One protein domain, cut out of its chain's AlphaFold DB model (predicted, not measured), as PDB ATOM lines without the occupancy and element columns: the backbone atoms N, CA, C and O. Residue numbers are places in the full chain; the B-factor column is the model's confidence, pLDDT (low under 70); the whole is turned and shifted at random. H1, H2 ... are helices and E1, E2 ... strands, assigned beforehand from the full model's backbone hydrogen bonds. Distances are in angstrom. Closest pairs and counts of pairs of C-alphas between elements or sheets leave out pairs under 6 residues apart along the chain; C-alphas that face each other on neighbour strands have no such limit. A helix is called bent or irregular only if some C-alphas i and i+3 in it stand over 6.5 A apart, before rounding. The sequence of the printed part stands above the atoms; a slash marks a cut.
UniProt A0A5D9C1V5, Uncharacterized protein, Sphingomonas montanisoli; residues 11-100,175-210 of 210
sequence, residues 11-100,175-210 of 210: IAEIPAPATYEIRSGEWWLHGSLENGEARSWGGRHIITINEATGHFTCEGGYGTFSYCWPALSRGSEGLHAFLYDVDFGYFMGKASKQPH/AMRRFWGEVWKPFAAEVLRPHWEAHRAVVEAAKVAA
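Overview. This is residues 11 to 100 and 175 to 210 of the 210 residues of an uncharacterized protein of Sphingomonas montanisoli (UniProt A0A5D9C1V5). A twisted sheet of five strands is covered on one face by H4a, the first arm of a long bent helix, with short H3 on that face too; the other face is bare. The second arm, H4b, runs off past the sheet, and residues 32 to 37 stick out at the opposite end. The printed part has 126 residues, with five named strands, then four named helices: mixed class, two layers, H3 and H4a on one face of a meander E1 E2 E3 E4 E5, each strand the antiparallel neighbour of the one before. It is loose, radius of gyration of the C-alphas 17.1 A, spanning 67 by 31 by 23 A.

Arrangement. E1, residues 11 to 14, E2, 19 to 24, E3, 43 to 50, E4, 55 to 60, and E5, 63 to 68, form successive hairpins; N 12 and O 21, 2.9 A, N 22 and O 45, 2.8 A, N 48 and O 57, 2.9 A, and N 58 and O 65, 2.8 A, are within hydrogen-bond range. H4, residues 175 to 208, was assigned as one helix by its hydrogen bonds but is bent, C-alphas 191 and 194 being 6.7 A apart; its arms, H4a, 175 to 191, and H4b, 194 to 208, stand at a steep tilt of 64 degrees. H4a, irregular with C-alphas 182 and 185 6.6 A apart, is on the sheet at a height of 9.9 A; its closest C-alphas with E2 are Glu 182 and Ser 24, 6.2 A. H3, residues 88 to 95, stands up from the same face, its Ala 95 and Ser 66 of E5 the closest C-alphas at 4.7 A. H2, residues 79 to 85, only grazes the sheet with residues 79 to 83; H4b touches H2 with its residues 195 to 199 alone, the closest C-alphas being those of Ala 81 and Trp 196, 4.0 A, and H4a only just touches H2, with 3 pairs of C-alphas within 8 A, made by its residues 188 to 191 alone. H1, residues 71 to 74, is not on the sheet. Every O i to N i+4 pair is within range in H3 and H4b, 2 of 3 in H2 and 10 of 13 in H4a; H1 is too short for one.

Along the chain. E1 begins at C-alpha 11 (122.314, 139.375, 81.875); H4b ends at C-alpha 208 (97.955, 118.024, 98.043). First to last C-alpha, E3 measures 23.0 A, H4a 22.2 A, H4b 21.5 A.

Size, cuts and confidence. The C-alphas farthest apart, Gly 36 and Ala 210, are 67.2 A apart. Residues 101 to 174 are not printed; C-alphas 100 and 175 are 8.6 A apart. The link E2 to E3 is long. The model's pLDDT is under 70 at residues 11 to 44 and 210.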
ATOM      1  N   ILE A  11     121.752 140.225  80.823       56.97
ATOM      2  CA  ILE A  11     122.314 139.375  81.875       56.97
ATOM      3  C   ILE A  11     123.234 138.321  81.247       56.97
ATOM      4  O   ILE A  11     122.858 137.675  80.269       56.97
ATOM      5  N   ALA A  12     124.438 138.156  81.790       59.44
ATOM      6  CA  ALA A  12     125.366 137.090  81.417       59.44
ATOM      7  C   ALA A  12     125.867 136.359  82.668       59.44
ATOM      8  O   ALA A  12     126.298 136.993  83.627       59.44
ATOM      9  N   GLU A  13     125.823 135.028  82.654       53.41
ATOM     10  CA  GLU A  13     126.420 134.192  83.700       53.41
ATOM     11  C   GLU A  13     127.934 134.062  83.468       53.41
ATOM     12  O   GLU A  13     128.387 133.877  82.335       53.41
ATOM     13  N   ILE A  14     128.727 134.183  84.534       50.09
ATOM     14  CA  ILE A  14     130.193 134.091  84.499       50.09
ATOM     15  C   ILE A  14     130.628 132.757  85.136       50.09
ATOM     16  O   ILE A  14     130.012 132.345  86.116       50.09
ATOM     17  N   PRO A  15     131.692 132.076  84.649       40.50
ATOM     18  CA  PRO A  15     132.135 130.781  85.177       40.50
ATOM     19  C   PRO A  15     132.817 130.915  86.556       40.50
ATOM     20  O   PRO A  15     134.039 130.905  86.683       40.50
ATOM     21  N   ALA A  16     132.013 131.090  87.597       39.22
ATOM     22  CA  ALA A  16     132.315 131.069  89.032       39.22
ATOM     23  C   ALA A  16     130.948 130.899  89.752       39.22
ATOM     24  O   ALA A  16     129.931 131.075  89.083       39.22
ATOM     25  N   PRO A  17     130.843 130.513  91.046       48.22
ATOM     26  CA  PRO A  17     129.539 130.200  91.657       48.22
ATOM     27  C   PRO A  17     128.496 131.297  91.377       48.22
ATOM     28  O   PRO A  17     128.778 132.457  91.670       48.22
ATOM     29  N   ALA A  18     127.366 130.911  90.757       59.03
ATOM     30  CA  ALA A  18     126.209 131.726  90.340       59.03
ATOM     31  C   ALA A  18     126.463 133.248  90.353       59.03
ATOM     32  O   ALA A  18     125.915 134.002  91.165       59.03
ATOM     33  N   THR A  19     127.381 133.676  89.483       56.56
ATOM     34  CA  THR A  19     127.786 135.073  89.328       56.56
ATOM     35  C   THR A  19     127.196 135.604  88.032       56.56
ATOM     36  O   THR A  19     127.405 135.031  86.964       56.56
ATOM     37  N   TYR A  20     126.484 136.721  88.122       59.91
ATOM     38  CA  TYR A  20     125.741 137.328  87.027       59.91
ATOM     39  C   TYR A  20     126.248 138.748  86.778       59.91
ATOM     40  O   TYR A  20     126.310 139.572  87.690       59.91
ATOM     41  N   GLU A  21     126.587 139.060  85.533       50.00
ATOM     42  CA  GLU A  21     126.799 140.433  85.081       50.00
ATOM     43  C   GLU A  21     125.484 140.973  84.528       50.00
ATOM     44  O   GLU A  21     124.904 140.381  83.619       50.00
ATOM     45  N   ILE A  22     125.038 142.117  85.041       56.03
ATOM     46  CA  ILE A  22     123.882 142.847  84.526       56.03
ATOM     47  C   ILE A  22     124.350 144.191  84.005       56.03
ATOM     48  O   ILE A  22     125.048 144.939  84.691       56.03
ATOM     49  N   ARG A  23     123.933 144.517  82.784       53.94
ATOM     50  CA  ARG A  23     124.142 145.839  82.195       53.94
ATOM     51  C   ARG A  23     122.828 146.593  82.175       53.94
ATOM     52  O   ARG A  23     121.956 146.206  81.406       53.94
ATOM     53  N   SER A  24     122.704 147.655  82.965       45.56
ATOM     54  CA  SER A  24     121.582 148.604  82.912       45.56
ATOM     55  C   SER A  24     122.045 149.937  82.295       45.56
ATOM     56  O   SER A  24     123.170 150.384  82.523       45.56
ATOM     57  N   GLY A  25     121.219 150.586  81.462       48.62
ATOM     58  CA  GLY A  25     121.417 152.015  81.117       48.62
ATOM     59  C   GLY A  25     121.216 152.878  82.376       48.62
ATOM     60  O   GLY A  25     120.524 152.433  83.277       48.62
ATOM     61  N   GLU A  26     121.833 154.045  82.598       39.16
ATOM     62  CA  GLU A  26     121.899 155.266  81.768       39.16
ATOM     63  C   GLU A  26     123.222 156.069  81.918       39.16
ATOM     64  O   GLU A  26     123.282 157.241  81.558       39.16
ATOM     65  N   TRP A  27     124.304 155.485  82.441       38.47
ATOM     66  CA  TRP A  27     125.608 156.170  82.524       38.47
ATOM     67  C   TRP A  27     126.543 155.730  81.393       38.47
ATOM     68  O   TRP A  27     126.685 154.534  81.146       38.47
ATOM     69  N   TRP A  28     127.194 156.696  80.732       38.44
ATOM     70  CA  TRP A  28     128.186 156.475  79.674       38.44
ATOM     71  C   TRP A  28     129.567 156.856  80.218       38.44
ATOM     72  O   TRP A  28     129.853 158.033  80.429       38.44
ATOM     73  N   LEU A  29     130.446 155.878  80.439       33.22
ATOM     74  CA  LEU A  29     131.883 156.153  80.478       33.22
ATOM     75  C   LEU A  29     132.363 156.229  79.026       33.22
ATOM     76  O   LEU A  29     132.313 155.239  78.298       33.22
ATOM     77  N   HIS A  30     132.792 157.414  78.596       32.28
ATOM     78  CA  HIS A  30     133.429 157.594  77.297       32.28
ATOM     79  C   HIS A  30     134.903 157.193  77.411       32.28
ATOM     80  O   HIS A  30     135.655 157.803  78.168       32.28
ATOM     81  N   GLY A  31     135.312 156.173  76.662       31.47
ATOM     82  CA  GLY A  31     136.708 155.761  76.545       31.47
ATOM     83  C   GLY A  31     137.048 155.421  75.100       31.47
ATOM     84  O   GLY A  31     136.248 154.794  74.402       31.47
ATOM     85  N   SER A  32     138.224 155.859  74.659       24.95
ATOM     86  CA  SER A  32     138.782 155.564  73.339       24.95
ATOM     87  C   SER A  32     139.570 154.258  73.396       24.95
ATOM     88  O   SER A  32     140.399 154.077  74.288       24.95
ATOM     89  N   LEU A  33     139.349 153.359  72.439       31.06
ATOM     90  CA  LEU A  33     140.271 152.250  72.184       31.06
ATOM     91  C   LEU A  33     141.555 152.781  71.514       31.06
ATOM     92  O   LEU A  33     141.550 153.871  70.941       31.06
ATOM     93  N   GLU A  34     142.643 152.003  71.520       28.22
ATOM     94  CA  GLU A  34     143.908 152.371  70.846       28.22
ATOM     95  C   GLU A  34     143.743 152.644  69.335       28.22
ATOM     96  O   GLU A  34     144.569 153.323  68.732       28.22
ATOM     97  N   ASN A  35     142.654 152.165  68.723       34.16
ATOM     98  CA  ASN A  35     142.302 152.396  67.319       34.16
ATOM     99  C   ASN A  35     141.386 153.620  67.081       34.16
ATOM    100  O   ASN A  35     140.997 153.867  65.940       34.16
ATOM    101  N   GLY A  36     141.021 154.374  68.123       30.55
ATOM    102  CA  GLY A  36     140.222 155.599  68.014       30.55
ATOM    103  C   GLY A  36     138.703 155.411  67.920       30.55
ATOM    104  O   GLY A  36     137.988 156.402  67.775       30.55
ATOM    105  N   GLU A  37     138.175 154.189  68.031       31.64
ATOM    106  CA  GLU A  37     136.723 153.972  68.056       31.64
ATOM    107  C   GLU A  37     136.116 154.313  69.426       31.64
ATOM    108  O   GLU A  37     136.571 153.836  70.471       31.64
ATOM    109  N   ALA A  38     135.040 155.106  69.416       29.70
ATOM    110  CA  ALA A  38     134.223 155.372  70.594       29.70
ATOM    111  C   ALA A  38     133.162 154.272  70.759       29.70
ATOM    112  O   ALA A  38     132.361 154.029  69.854       29.70
ATOM    113  N   ARG A  39     133.116 153.625  71.930       33.62
ATOM    114  CA  ARG A  39     132.045 152.684  72.298       33.62
ATOM    115  C   ARG A  39     131.377 153.060  73.609       33.62
ATOM    116  O   ARG A  39     131.994 153.608  74.514       33.62
ATOM    117  N   SER A  40     130.108 152.686  73.704       34.12
ATOM    118  CA  SER A  40     129.253 152.883  74.863       34.12
ATOM    119  C   SER A  40     129.033 151.615  75.663       34.12
ATOM    120  O   SER A  40     128.693 150.574  75.096       34.12
ATOM    121  N   TRP A  41     129.137 151.726  76.981       39.41
ATOM    122  CA  TRP A  41     128.868 150.640  77.915       39.41
ATOM    123  C   TRP A  41     127.941 151.191  79.004       39.41
ATOM    124  O   TRP A  41     128.249 152.236  79.570       39.41
ATOM    125  N   GLY A  42     126.802 150.530  79.253       50.50
ATOM    126  CA  GLY A  42     125.918 150.858  80.380       50.50
ATOM    127  C   GLY A  42     126.590 150.595  81.734       50.50
ATOM    128  O   GLY A  42     127.681 150.022  81.791       50.50
ATOM    129  N   GLY A  43     125.933 150.981  82.832       61.41
ATOM    130  CA  GLY A  43     126.408 150.700  84.185       61.41
ATOM    131  C   GLY A  43     126.548 149.191  84.398       61.41
ATOM    132  O   GLY A  43     125.587 148.439  84.227       61.41
ATOM    133  N   ARG A  44     127.761 148.731  84.724       67.94
ATOM    134  CA  ARG A  44     128.040 147.316  84.997       67.94
ATOM    135  C   ARG A  44     127.681 146.999  86.445       67.94
ATOM    136  O   ARG A  44     128.221 147.623  87.357       67.94
ATOM    137  N   HIS A  45     126.818 146.010  86.638       75.56
ATOM    138  CA  HIS A  45     126.485 145.438  87.935       75.56
ATOM    139  C   HIS A  45     126.944 143.982  87.983       75.56
ATOM    140  O   HIS A  45     126.703 143.229  87.042       75.56
ATOM    141  N   ILE A  46     127.612 143.586  89.061       76.44
ATOM    142  CA  ILE A  46     128.034 142.203  89.298       76.44
ATOM    143  C   ILE A  46     127.251 141.694  90.496       76.44
ATOM    144  O   ILE A  46     127.437 142.207  91.598       76.44
ATOM    145  N   ILE A  47     126.390 140.706  90.272       82.06
ATOM    146  CA  ILE A  47     125.593 140.050  91.305       82.06
ATOM    147  C   ILE A  47     126.163 138.663  91.570       82.06
ATOM    148  O   ILE A  47     126.364 137.893  90.638       82.06
ATOM    149  N   THR A  48     126.393 138.327  92.834       81.31
ATOM    150  CA  THR A  48     126.803 136.980  93.248       81.31
ATOM    151  C   THR A  48     125.786 136.418  94.222       81.31
ATOM    152  O   THR A  48     125.460 137.067  95.219       81.31
ATOM    153  N   ILE A  49     125.323 135.197  93.960       82.69
ATOM    154  CA  ILE A  49     124.476 134.445  94.882       82.69
ATOM    155  C   ILE A  49     125.202 133.170  95.293       82.69
ATOM    156  O   ILE A  49     125.610 132.367  94.461       82.69
ATOM    157  N   ASN A  50     125.358 132.965  96.597       82.00
ATOM    158  CA  ASN A  50     125.861 131.717  97.146       82.00
ATOM    159  C   ASN A  50     124.740 130.992  97.891       82.00
ATOM    160  O   ASN A  50     124.459 131.272  99.059       82.00
ATOM    161  N   GLU A  51     124.128 130.028  97.204       82.88
ATOM    162  CA  GLU A  51     123.000 129.252  97.721       82.88
ATOM    163  C   GLU A  51     123.333 128.489  99.001       82.88
ATOM    164  O   GLU A  51     122.511 128.405  99.914       82.88
ATOM    165  N   ALA A  52     124.556 127.958  99.078       76.44
ATOM    166  CA  ALA A  52     124.998 127.130 100.189       76.44
ATOM    167  C   ALA A  52     125.169 127.944 101.476       76.44
ATOM    168  O   ALA A  52     124.853 127.457 102.560       76.44
ATOM    169  N   THR A  53     125.667 129.179 101.370       79.56
ATOM    170  CA  THR A  53     125.919 130.031 102.540       79.56
ATOM    171  C   THR A  53     124.793 131.014 102.834       79.56
ATOM    172  O   THR A  53     124.727 131.530 103.946       79.56
ATOM    173  N   GLY A  54     123.897 131.275 101.879       84.06
ATOM    174  CA  GLY A  54     122.877 132.313 102.019       84.06
ATOM    175  C   GLY A  54     123.377 133.721 101.665       84.06
ATOM    176  O   GLY A  54     122.688 134.698 101.958       84.06
ATOM    177  N   HIS A  55     124.565 133.847 101.067       87.44
ATOM    178  CA  HIS A  55     125.203 135.138 100.817       87.44
ATOM    179  C   HIS A  55     124.807 135.740  99.466       87.44
ATOM    180  O   HIS A  55     124.861 135.070  98.435       87.44
ATOM    181  N   PHE A  56     124.482 137.029  99.481       92.19
ATOM    182  CA  PHE A  56     124.212 137.847  98.307       92.19
ATOM    183  C   PHE A  56     125.173 139.035  98.274       92.19
ATOM    184  O   PHE A  56     125.368 139.711  99.292       92.19
ATOM    185  N   THR A  57     125.708 139.345  97.096       88.81
ATOM    186  CA  THR A  57     126.356 140.633  96.829       88.81
ATOM    187  C   THR A  57     125.912 141.208  95.496       88.81
ATOM    188  O   THR A  57     125.643 140.479  94.548       88.81
ATOM    189  N   CYS A  58     125.876 142.533  95.417       86.88
ATOM    190  CA  CYS A  58     125.798 143.277  94.175       86.88
ATOM    191  C   CYS A  58     126.728 144.486  94.247       86.88
ATOM    192  O   CYS A  58     126.586 145.333  95.128       86.88
ATOM    193  N   GLU A  59     127.633 144.607  93.285       85.56
ATOM    194  CA  GLU A  59     128.500 145.772  93.113       85.56
ATOM    195  C   GLU A  59     128.161 146.475  91.801       85.56
ATOM    196  O   GLU A  59     128.109 145.829  90.756       85.56
ATOM    197  N   GLY A  60     127.928 147.790  91.826       80.88
ATOM    198  CA  GLY A  60     127.757 148.560  90.595       80.88
ATOM    199  C   GLY A  60     127.470 150.043  90.812       80.88
ATOM    200  O   GLY A  60     127.745 150.598  91.873       80.88
ATOM    201  N   GLY A  61     126.904 150.695  89.791       80.56
ATOM    202  CA  GLY A  61     126.769 152.160  89.727       80.56
ATOM    203  C   GLY A  61     125.857 152.800  90.781       80.56
ATOM    204  O   GLY A  61     125.966 153.995  91.031       80.56
ATOM    205  N   TYR A  62     124.992 152.016  91.428       85.00
ATOM    206  CA  TYR A  62     124.105 152.473  92.506       85.00
ATOM    207  C   TYR A  62     124.670 152.222  93.913       85.00
ATOM    208  O   TYR A  62     123.997 152.497  94.903       85.00
ATOM    209  N   GLY A  63     125.899 151.704  94.002       86.06
ATOM    210  CA  GLY A  63     126.559 151.339  95.249       86.06
ATOM    211  C   GLY A  63     126.746 149.831  95.405       86.06
ATOM    212  O   GLY A  63     126.597 149.049  94.460       86.06
ATOM    213  N   THR A  64     127.105 149.435  96.626       89.94
ATOM    214  CA  THR A  64     127.312 148.037  97.009       89.94
ATOM    215  C   THR A  64     126.170 147.571  97.898       89.94
ATOM    216  O   THR A  64     125.909 148.174  98.941       89.94
ATOM    217  N   PHE A  65     125.558 146.455  97.516       93.44
ATOM    218  CA  PHE A  65     124.536 145.758  98.283       93.44
ATOM    219  C   PHE A  65     125.094 144.413  98.730       93.44
ATOM    220  O   PHE A  65     125.665 143.688  97.920       93.44
ATOM    221  N   SER A  66     124.974 144.067 100.006       94.62
ATOM    222  CA  SER A  66     125.496 142.800 100.514       94.62
ATOM    223  C   SER A  66     124.787 142.399 101.795       94.62
ATOM    224  O   SER A  66     124.668 143.203 102.716       94.62
ATOM    225  N   TYR A  67     124.322 141.153 101.852       96.81
ATOM    226  CA  TYR A  67     123.762 140.573 103.067       96.81
ATOM    227  C   TYR A  67     123.829 139.046 103.019       96.81
ATOM    228  O   TYR A  67     123.920 138.437 101.952       96.81
ATOM    229  N   CYS A  68     123.776 138.424 104.193       94.25
ATOM    230  CA  CYS A  68     123.646 136.982 104.336       94.25
ATOM    231  C   CYS A  68     122.287 136.668 104.957       94.25
ATOM    232  O   CYS A  68     122.021 137.098 106.078       94.25
ATOM    233  N   TRP A  69     121.455 135.905 104.249       94.56
ATOM    234  CA  TRP A  69     120.218 135.335 104.781       94.56
ATOM    235  C   TRP A  69     120.443 133.852 105.110       94.56
ATOM    236  O   TRP A  69     120.387 133.007 104.206       94.56
ATOM    237  N   PRO A  70     120.691 133.503 106.387       88.75
ATOM    238  CA  PRO A  70     120.942 132.123 106.788       88.75
ATOM    239  C   PRO A  70     119.727 131.236 106.507       88.75
ATOM    240  O   PRO A  70     118.592 131.711 106.525       88.75
ATOM    241  N   ALA A  71     119.950 129.932 106.330       85.62
ATOM    242  CA  ALA A  71     118.875 128.967 106.067       85.62
ATOM    243  C   ALA A  71     117.740 129.037 107.109       85.62
ATOM    244  O   ALA A  71     116.570 129.057 106.747       85.62
ATOM    245  N   LEU A  72     118.075 129.197 108.397       84.75
ATOM    246  CA  LEU A  72     117.087 129.339 109.477       84.75
ATOM    247  C   LEU A  72     116.125 130.520 109.280       84.75
ATOM    248  O   LEU A  72     114.981 130.449 109.714       84.75
ATOM    249  N   SER A  73     116.569 131.598 108.633       83.06
ATOM    250  CA  SER A  73     115.745 132.784 108.376       83.06
ATOM    251  C   SER A  73     114.878 132.658 107.121       83.06
ATOM    252  O   SER A  73     113.969 133.461 106.949       83.06
ATOM    253  N   ARG A  74     115.162 131.679 106.254       84.31
ATOM    254  CA  ARG A  74     114.461 131.443 104.978       84.31
ATOM    255  C   ARG A  74     113.634 130.151 104.981       84.31
ATOM    256  O   ARG A  74     112.981 129.831 103.997       84.31
ATOM    257  N   GLY A  75     113.667 129.387 106.073       82.00
ATOM    258  CA  GLY A  75     112.962 128.113 106.182       82.00
ATOM    259  C   GLY A  75     113.491 127.072 105.191       82.00
ATOM    260  O   GLY A  75     114.695 126.837 105.105       82.00
ATOM    261  N   SER A  76     112.581 126.427 104.460       76.12
ATOM    262  CA  SER A  76     112.902 125.434 103.425       76.12
ATOM    263  C   SER A  76     113.160 126.045 102.042       76.12
ATOM    264  O   SER A  76     113.397 125.307 101.085       76.12
ATOM    265  N   GLU A  77     113.101 127.371 101.907       84.50
ATOM    266  CA  GLU A  77     113.286 128.045 100.625       84.50
ATOM    267  C   GLU A  77     114.765 128.082 100.213       84.50
ATOM    268  O   GLU A  77     115.669 128.268 101.035       84.50
ATOM    269  N   GLY A  78     115.030 127.946  98.910       87.00
ATOM    270  CA  GLY A  78     116.320 128.321  98.321       87.00
ATOM    271  C   GLY A  78     116.531 129.836  98.402       87.00
ATOM    272  O   GLY A  78     115.571 130.593  98.548       87.00
ATOM    273  N   LEU A  79     117.778 130.306  98.337       88.69
ATOM    274  CA  LEU A  79     118.062 131.739  98.436       88.69
ATOM    275  C   LEU A  79     117.524 132.470  97.204       88.69
ATOM    276  O   LEU A  79     116.956 133.545  97.365       88.69
ATOM    277  N   HIS A  80     117.600 131.873  96.011       89.56
ATOM    278  CA  HIS A  80     116.995 132.466  94.814       89.56
ATOM    279  C   HIS A  80     115.478 132.650  94.963       89.56
ATOM    280  O   HIS A  80     114.957 133.718  94.653       89.56
ATOM    281  N   ALA A  81     114.780 131.622  95.460       91.75
ATOM    282  CA  ALA A  81     113.330 131.658  95.649       91.75
ATOM    283  C   ALA A  81     112.927 132.705  96.696       91.75
ATOM    284  O   ALA A  81     112.059 133.529  96.423       91.75
ATOM    285  N   PHE A  82     113.626 132.729  97.833       94.56
ATOM    286  CA  PHE A  82     113.430 133.730  98.878       94.56
ATOM    287  C   PHE A  82     113.635 135.155  98.343       94.56
ATOM    288  O   PHE A  82     112.791 136.025  98.532       94.56
ATOM    289  N   LEU A  83     114.736 135.400  97.623       94.06
ATOM    290  CA  LEU A  83     115.050 136.717  97.064       94.06
ATOM    291  C   LEU A  83     114.070 137.165  95.971       94.06
ATOM    292  O   LEU A  83     114.000 138.355  95.683       94.06
ATOM    293  N   TYR A  84     113.315 136.270  95.342       95.06
ATOM    294  CA  TYR A  84     112.272 136.701  94.412       95.06
ATOM    295  C   TYR A  84     111.090 137.369  95.135       95.06
ATOM    296  O   TYR A  84     110.497 138.300  94.593       95.06
ATOM    297  N   ASP A  85     110.766 136.911  96.348       92.69
ATOM    298  CA  ASP A  85     109.564 137.320  97.089       92.69
ATOM    299  C   ASP A  85     109.804 138.495  98.056       92.69
ATOM    300  O   ASP A  85     108.857 139.084  98.577       92.69
ATOM    301  N   VAL A  86     111.065 138.882  98.293       94.44
ATOM    302  CA  VAL A  86     111.376 140.010  99.188       94.44
ATOM    303  C   VAL A  86     110.874 141.344  98.635       94.44
ATOM    304  O   VAL A  86     111.069 141.693  97.466       94.44
ATOM    305  N   ASP A  87     110.286 142.151  99.514       95.50
ATOM    306  CA  ASP A  87     109.890 143.511  99.178       95.50
ATOM    307  C   ASP A  87     111.079 144.489  99.206       95.50
ATOM    308  O   ASP A  87     112.144 144.232  99.778       95.50
ATOM    309  N   PHE A  88     110.875 145.652  98.583       96.06
ATOM    310  CA  PHE A  88     111.878 146.713  98.484       96.06
ATOM    311  C   PHE A  88     112.400 147.170  99.852       96.06
ATOM    312  O   PHE A  88     113.609 147.319 100.020       96.06
ATOM    313  N   GLY A  89     111.508 147.423 100.812       95.44
ATOM    314  CA  GLY A  89     111.882 147.968 102.114       95.44
ATOM    315  C   GLY A  89     112.709 146.963 102.905       95.44
ATOM    316  O   GLY A  89     113.768 147.308 103.432       95.44
ATOM    317  N   TYR A  90     112.278 145.701 102.912       96.06
ATOM    318  CA  TYR A  90     113.014 144.624 103.560       96.06
ATOM    319  C   TYR A  90     114.391 144.402 102.924       96.06
ATOM    320  O   TYR A  90     115.401 144.412 103.630       96.06
ATOM    321  N   PHE A  91     114.460 144.246 101.596       96.88
ATOM    322  CA  PHE A  91     115.730 144.018 100.906       96.88
ATOM    323  C   PHE A  91     116.702 145.175 101.136       96.88
ATOM    324  O   PHE A  91     117.847 144.955 101.534       96.88
ATOM    325  N   MET A  92     116.249 146.413 100.931       96.81
ATOM    326  CA  MET A  92     117.118 147.576 101.060       96.81
ATOM    327  C   MET A  92     117.551 147.808 102.503       96.81
ATOM    328  O   MET A  92     118.717 148.112 102.737       96.81
ATOM    329  N   GLY A  93     116.659 147.601 103.475       95.62
ATOM    330  CA  GLY A  93     116.994 147.691 104.894       95.62
ATOM    331  C   GLY A  93     118.037 146.668 105.353       95.62
ATOM    332  O   GLY A  93     118.685 146.882 106.375       95.62
ATOM    333  N   LYS A  94     118.219 145.567 104.614       96.00
ATOM    334  CA  LYS A  94     119.213 144.529 104.919       96.00
ATOM    335  C   LYS A  94     120.499 144.660 104.115       96.00
ATOM    336  O   LYS A  94     121.578 144.530 104.683       96.00
ATOM    337  N   ALA A  95     120.385 144.868 102.807       96.06
ATOM    338  CA  ALA A  95     121.511 144.773 101.889       96.06
ATOM    339  C   ALA A  95     122.181 146.119 101.598       96.06
ATOM    340  O   ALA A  95     123.361 146.133 101.253       96.06
ATOM    341  N   SER A  96     121.466 147.241 101.718       94.31
ATOM    342  CA  SER A  96     122.049 148.564 101.478       94.31
ATOM    343  C   SER A  96     122.888 149.016 102.672       94.31
ATOM    344  O   SER A  96     122.467 148.913 103.821       94.31
ATOM    345  N   LYS A  97     124.059 149.601 102.397       88.12
ATOM    346  CA  LYS A  97     124.863 150.315 103.408       88.12
ATOM    347  C   LYS A  97     124.383 151.748 103.657       88.12
ATOM    348  O   LYS A  97     124.864 152.396 104.579       88.12
ATOM    349  N   GLN A  98     123.490 152.252 102.812       87.31
ATOM    350  CA  GLN A  98     122.929 153.597 102.899       87.31
ATOM    351  C   GLN A  98     121.451 153.534 103.301       87.31
ATOM    352  O   GLN A  98     120.773 152.559 102.946       87.31
ATOM    353  N   PRO A  99     120.922 154.570 103.978       89.06
ATOM    354  CA  PRO A  99     119.494 154.685 104.236       89.06
ATOM    355  C   PRO A  99     118.693 154.556 102.939       89.06
ATOM    356  O   PRO A  99     118.910 155.275 101.966       89.06
ATOM    357  N   HIS A 100     117.757 153.611 102.921       92.50
ATOM    358  CA  HIS A 100     116.890 153.382 101.766       92.50
ATOM    359  C   HIS A 100     115.677 154.307 101.739       92.50
ATOM    360  O   HIS A 100     114.971 154.374 100.733       92.50
ATOM    361  N   ALA A 175     118.215 156.875  94.285       87.88
ATOM    362  CA  ALA A 175     119.183 155.878  93.812       87.88
ATOM    363  C   ALA A 175     118.775 154.424  94.132       87.88
ATOM    364  O   ALA A 175     118.916 153.551  93.279       87.88
ATOM    365  N   MET A 176     118.205 154.164  95.316       92.62
ATOM    366  CA  MET A 176     117.748 152.823  95.706       92.62
ATOM    367  C   MET A 176     116.518 152.410  94.899       92.62
ATOM    368  O   MET A 176     116.430 151.274  94.431       92.62
ATOM    369  N   ARG A 177     115.585 153.341  94.661       92.62
ATOM    370  CA  ARG A 177     114.438 153.099  93.776       92.62
ATOM    371  C   ARG A 177     114.862 152.811  92.342       92.62
ATOM    372  O   ARG A 177     114.311 151.891  91.738       92.62
ATOM    373  N   ARG A 178     115.853 153.536  91.821       88.31
ATOM    374  CA  ARG A 178     116.421 153.280  90.492       88.31
ATOM    375  C   ARG A 178     117.107 151.925  90.416       88.31
ATOM    376  O   ARG A 178     116.762 151.152  89.533       88.31
ATOM    377  N   PHE A 179     117.968 151.573  91.374       89.75
ATOM    378  CA  PHE A 179     118.542 150.225  91.452       89.75
ATOM    379  C   PHE A 179     117.451 149.146  91.442       89.75
ATOM    380  O   PHE A 179     117.522 148.190  90.670       89.75
ATOM    381  N   TRP A 180     116.409 149.317  92.259       93.38
ATOM    382  CA  TRP A 180     115.316 148.353  92.332       93.38
ATOM    383  C   TRP A 180     114.580 148.204  90.994       93.38
ATOM    384  O   TRP A 180     114.246 147.097  90.579       93.38
ATOM    385  N   GLY A 181     114.322 149.318  90.309       88.75
ATOM    386  CA  GLY A 181     113.624 149.334  89.027       88.75
ATOM    387  C   GLY A 181     114.460 148.826  87.854       88.75
ATOM    388  O   GLY A 181     113.968 148.032  87.058       88.75
ATOM    389  N   GLU A 182     115.703 149.284  87.748       85.12
ATOM    390  CA  GLU A 182     116.557 149.122  86.567       85.12
ATOM    391  C   GLU A 182     117.470 147.889  86.639       85.12
ATOM    392  O   GLU A 182     117.874 147.361  85.601       85.12
ATOM    393  N   VAL A 183     117.800 147.418  87.848       85.25
ATOM    394  CA  VAL A 183     118.713 146.283  88.073       85.25
ATOM    395  C   VAL A 183     117.980 145.113  88.717       85.25
ATOM    396  O   VAL A 183     117.941 144.026  88.141       85.25
ATOM    397  N   TRP A 184     117.363 145.329  89.884       89.62
ATOM    398  CA  TRP A 184     116.773 144.240  90.666       89.62
ATOM    399  C   TRP A 184     115.574 143.592  89.979       89.62
ATOM    400  O   TRP A 184     115.537 142.377  89.853       89.62
ATOM    401  N   LYS A 185     114.594 144.373  89.510       89.12
ATOM    402  CA  LYS A 185     113.397 143.813  88.859       89.12
ATOM    403  C   LYS A 185     113.727 142.971  87.615       89.12
ATOM    404  O   LYS A 185     113.196 141.863  87.530       89.12
ATOM    405  N   PRO A 186     114.590 143.421  86.679       83.81
ATOM    406  CA  PRO A 186     115.041 142.576  85.572       83.81
ATOM    407  C   PRO A 186     115.745 141.301  86.046       83.81
ATOM    408  O   PRO A 186     115.393 140.210  85.603       83.81
ATOM    409  N   PHE A 187     116.668 141.420  87.008       83.06
ATOM    410  CA  PHE A 187     117.349 140.267  87.599       83.06
ATOM    411  C   PHE A 187     116.373 139.261  88.213       83.06
ATOM    412  O   PHE A 187     116.441 138.067  87.934       83.06
ATOM    413  N   ALA A 188     115.428 139.743  89.018       87.75
ATOM    414  CA  ALA A 188     114.431 138.921  89.678       87.75
ATOM    415  C   ALA A 188     113.543 138.198  88.660       87.75
ATOM    416  O   ALA A 188     113.285 137.006  88.807       87.75
ATOM    417  N   ALA A 189     113.116 138.883  87.598       82.00
ATOM    418  CA  ALA A 189     112.275 138.290  86.565       82.00
ATOM    419  C   ALA A 189     113.000 137.218  85.731       82.00
ATOM    420  O   ALA A 189     112.382 136.224  85.344       82.00
ATOM    421  N   GLU A 190     114.280 137.409  85.420       81.06
ATOM    422  CA  GLU A 190     115.020 136.505  84.530       81.06
ATOM    423  C   GLU A 190     115.738 135.381  85.280       81.06
ATOM    424  O   GLU A 190     115.716 134.240  84.824       81.06
ATOM    425  N   VAL A 191     116.331 135.683  86.437       81.75
ATOM    426  CA  VAL A 191     117.190 134.753  87.181       81.75
ATOM    427  C   VAL A 191     116.468 134.145  88.376       81.75
ATOM    428  O   VAL A 191     116.549 132.942  88.581       81.75
ATOM    429  N   LEU A 192     115.737 134.934  89.168       87.50
ATOM    430  CA  LEU A 192     115.155 134.430  90.422       87.50
ATOM    431  C   LEU A 192     113.799 133.732  90.217       87.50
ATOM    432  O   LEU A 192     113.523 132.708  90.845       87.50
ATOM    433  N   ARG A 193     112.964 134.246  89.306       89.56
ATOM    434  CA  ARG A 193     111.605 133.741  89.044       89.56
ATOM    435  C   ARG A 193     111.551 132.237  88.748       89.56
ATOM    436  O   ARG A 193     110.723 131.582  89.378       89.56
ATOM    437  N   PRO A 194     112.403 131.649  87.880       86.69
ATOM    438  CA  PRO A 194     112.337 130.210  87.613       86.69
ATOM    439  C   PRO A 194     112.547 129.355  88.872       86.69
ATOM    440  O   PRO A 194     111.906 128.319  89.043       86.69
ATOM    441  N   HIS A 195     113.410 129.805  89.789       88.81
ATOM    442  CA  HIS A 195     113.681 129.109  91.048       88.81
ATOM    443  C   HIS A 195     112.501 129.221  92.015       88.81
ATOM    444  O   HIS A 195     112.156 128.250  92.690       88.81
ATOM    445  N   TRP A 196     111.865 130.391  92.063       92.69
ATOM    446  CA  TRP A 196     110.656 130.602  92.850       92.69
ATOM    447  C   TRP A 196     109.479 129.763  92.336       92.69
ATOM    448  O   TRP A 196     108.816 129.089  93.126       92.69
ATOM    449  N   GLU A 197     109.253 129.722  91.020       93.12
ATOM    450  CA  GLU A 197     108.202 128.898  90.407       93.12
ATOM    451  C   GLU A 197     108.416 127.408  90.706       93.12
ATOM    452  O   GLU A 197     107.477 126.715  91.111       93.12
ATOM    453  N   ALA A 198     109.660 126.927  90.591       90.38
ATOM    454  CA  ALA A 198     110.022 125.556  90.934       90.38
ATOM    455  C   ALA A 198     109.783 125.244  92.421       90.38
ATOM    456  O   ALA A 198     109.192 124.213  92.747       90.38
ATOM    457  N   HIS A 199     110.188 126.139  93.328       90.19
ATOM    458  CA  HIS A 199     109.952 125.974  94.764       90.19
ATOM    459  C   HIS A 199     108.452 125.911  95.088       90.19
ATOM    460  O   HIS A 199     107.998 125.002  95.788       90.19
ATOM    461  N   ARG A 200     107.660 126.831  94.528       91.44
ATOM    462  CA  ARG A 200     106.213 126.891  94.749       91.44
ATOM    463  C   ARG A 200     105.510 125.617  94.285       91.44
ATOM    464  O   ARG A 200     104.650 125.110  94.997       91.44
ATOM    465  N   ALA A 201     105.895 125.074  93.130       91.56
ATOM    466  CA  ALA A 201     105.336 123.824  92.623       91.56
ATOM    467  C   ALA A 201     105.571 122.645  93.587       91.56
ATOM    468  O   ALA A 201     104.659 121.854  93.821       91.56
ATOM    469  N   VAL A 202     106.763 122.558  94.193       89.94
ATOM    470  CA  VAL A 202     107.090 121.531  95.199       89.94
ATOM    471  C   VAL A 202     106.229 121.688  96.452       89.94
ATOM    472  O   VAL A 202     105.683 120.704  96.951       89.94
ATOM    473  N   VAL A 203     106.076 122.918  96.948       88.56
ATOM    474  CA  VAL A 203     105.265 123.203  98.141       88.56
ATOM    475  C   VAL A 203     103.793 122.863  97.913       88.56
ATOM    476  O   VAL A 203     103.173 122.232  98.767       88.56
ATOM    477  N   GLU A 204     103.224 123.236  96.767       90.38
ATOM    478  CA  GLU A 204     101.827 122.916  96.451       90.38
ATOM    479  C   GLU A 204     101.607 121.409  96.270       90.38
ATOM    480  O   GLU A 204     100.636 120.863  96.793       90.38
ATOM    481  N   ALA A 205     102.537 120.702  95.620       89.50
ATOM    482  CA  ALA A 205     102.469 119.245  95.515       89.50
ATOM    483  C   ALA A 205     102.497 118.562  96.896       89.50
ATOM    484  O   ALA A 205     101.741 117.620  97.132       89.50
ATOM    485  N   ALA A 206     103.320 119.061  97.825       87.62
ATOM    486  CA  ALA A 206     103.391 118.541  99.188       87.62
ATOM    487  C   ALA A 206     102.094 118.772  99.983       87.62
ATOM    488  O   ALA A 206     101.707 117.910 100.765       87.62
ATOM    489  N   LYS A 207     101.400 119.899  99.764       86.94
ATOM    490  CA  LYS A 207     100.103 120.186 100.403       86.94
ATOM    491  C   LYS A 207      98.983 119.273  99.911       86.94
ATOM    492  O   LYS A 207      98.129 118.908 100.700       86.94
ATOM    493  N   VAL A 208      98.971 118.925  98.623       85.50
ATOM    494  CA  VAL A 208      97.955 118.024  98.043       85.50
ATOM    495  C   VAL A 208      98.152 116.575  98.502       85.50
ATOM    496  O   VAL A 208      97.198 115.803  98.534       85.50
ATOM    497  N   ALA A 209      99.385 116.198  98.842       75.81
ATOM    498  CA  ALA A 209      99.729 114.857  99.306       75.81
ATOM    499  C   ALA A 209      99.519 114.633 100.820       75.81
ATOM    500  O   ALA A 209      99.633 113.490 101.266       75.81
ATOM    501  N   ALA A 210      99.263 115.696 101.590       67.06
ATOM    502  CA  ALA A 210      99.056 115.675 103.040       67.06
ATOM    503  C   ALA A 210      97.564 115.665 103.399       67.06
ATOM    504  O   ALA A 210      97.215 114.976 104.384       67.06
TER     505      ALA A 210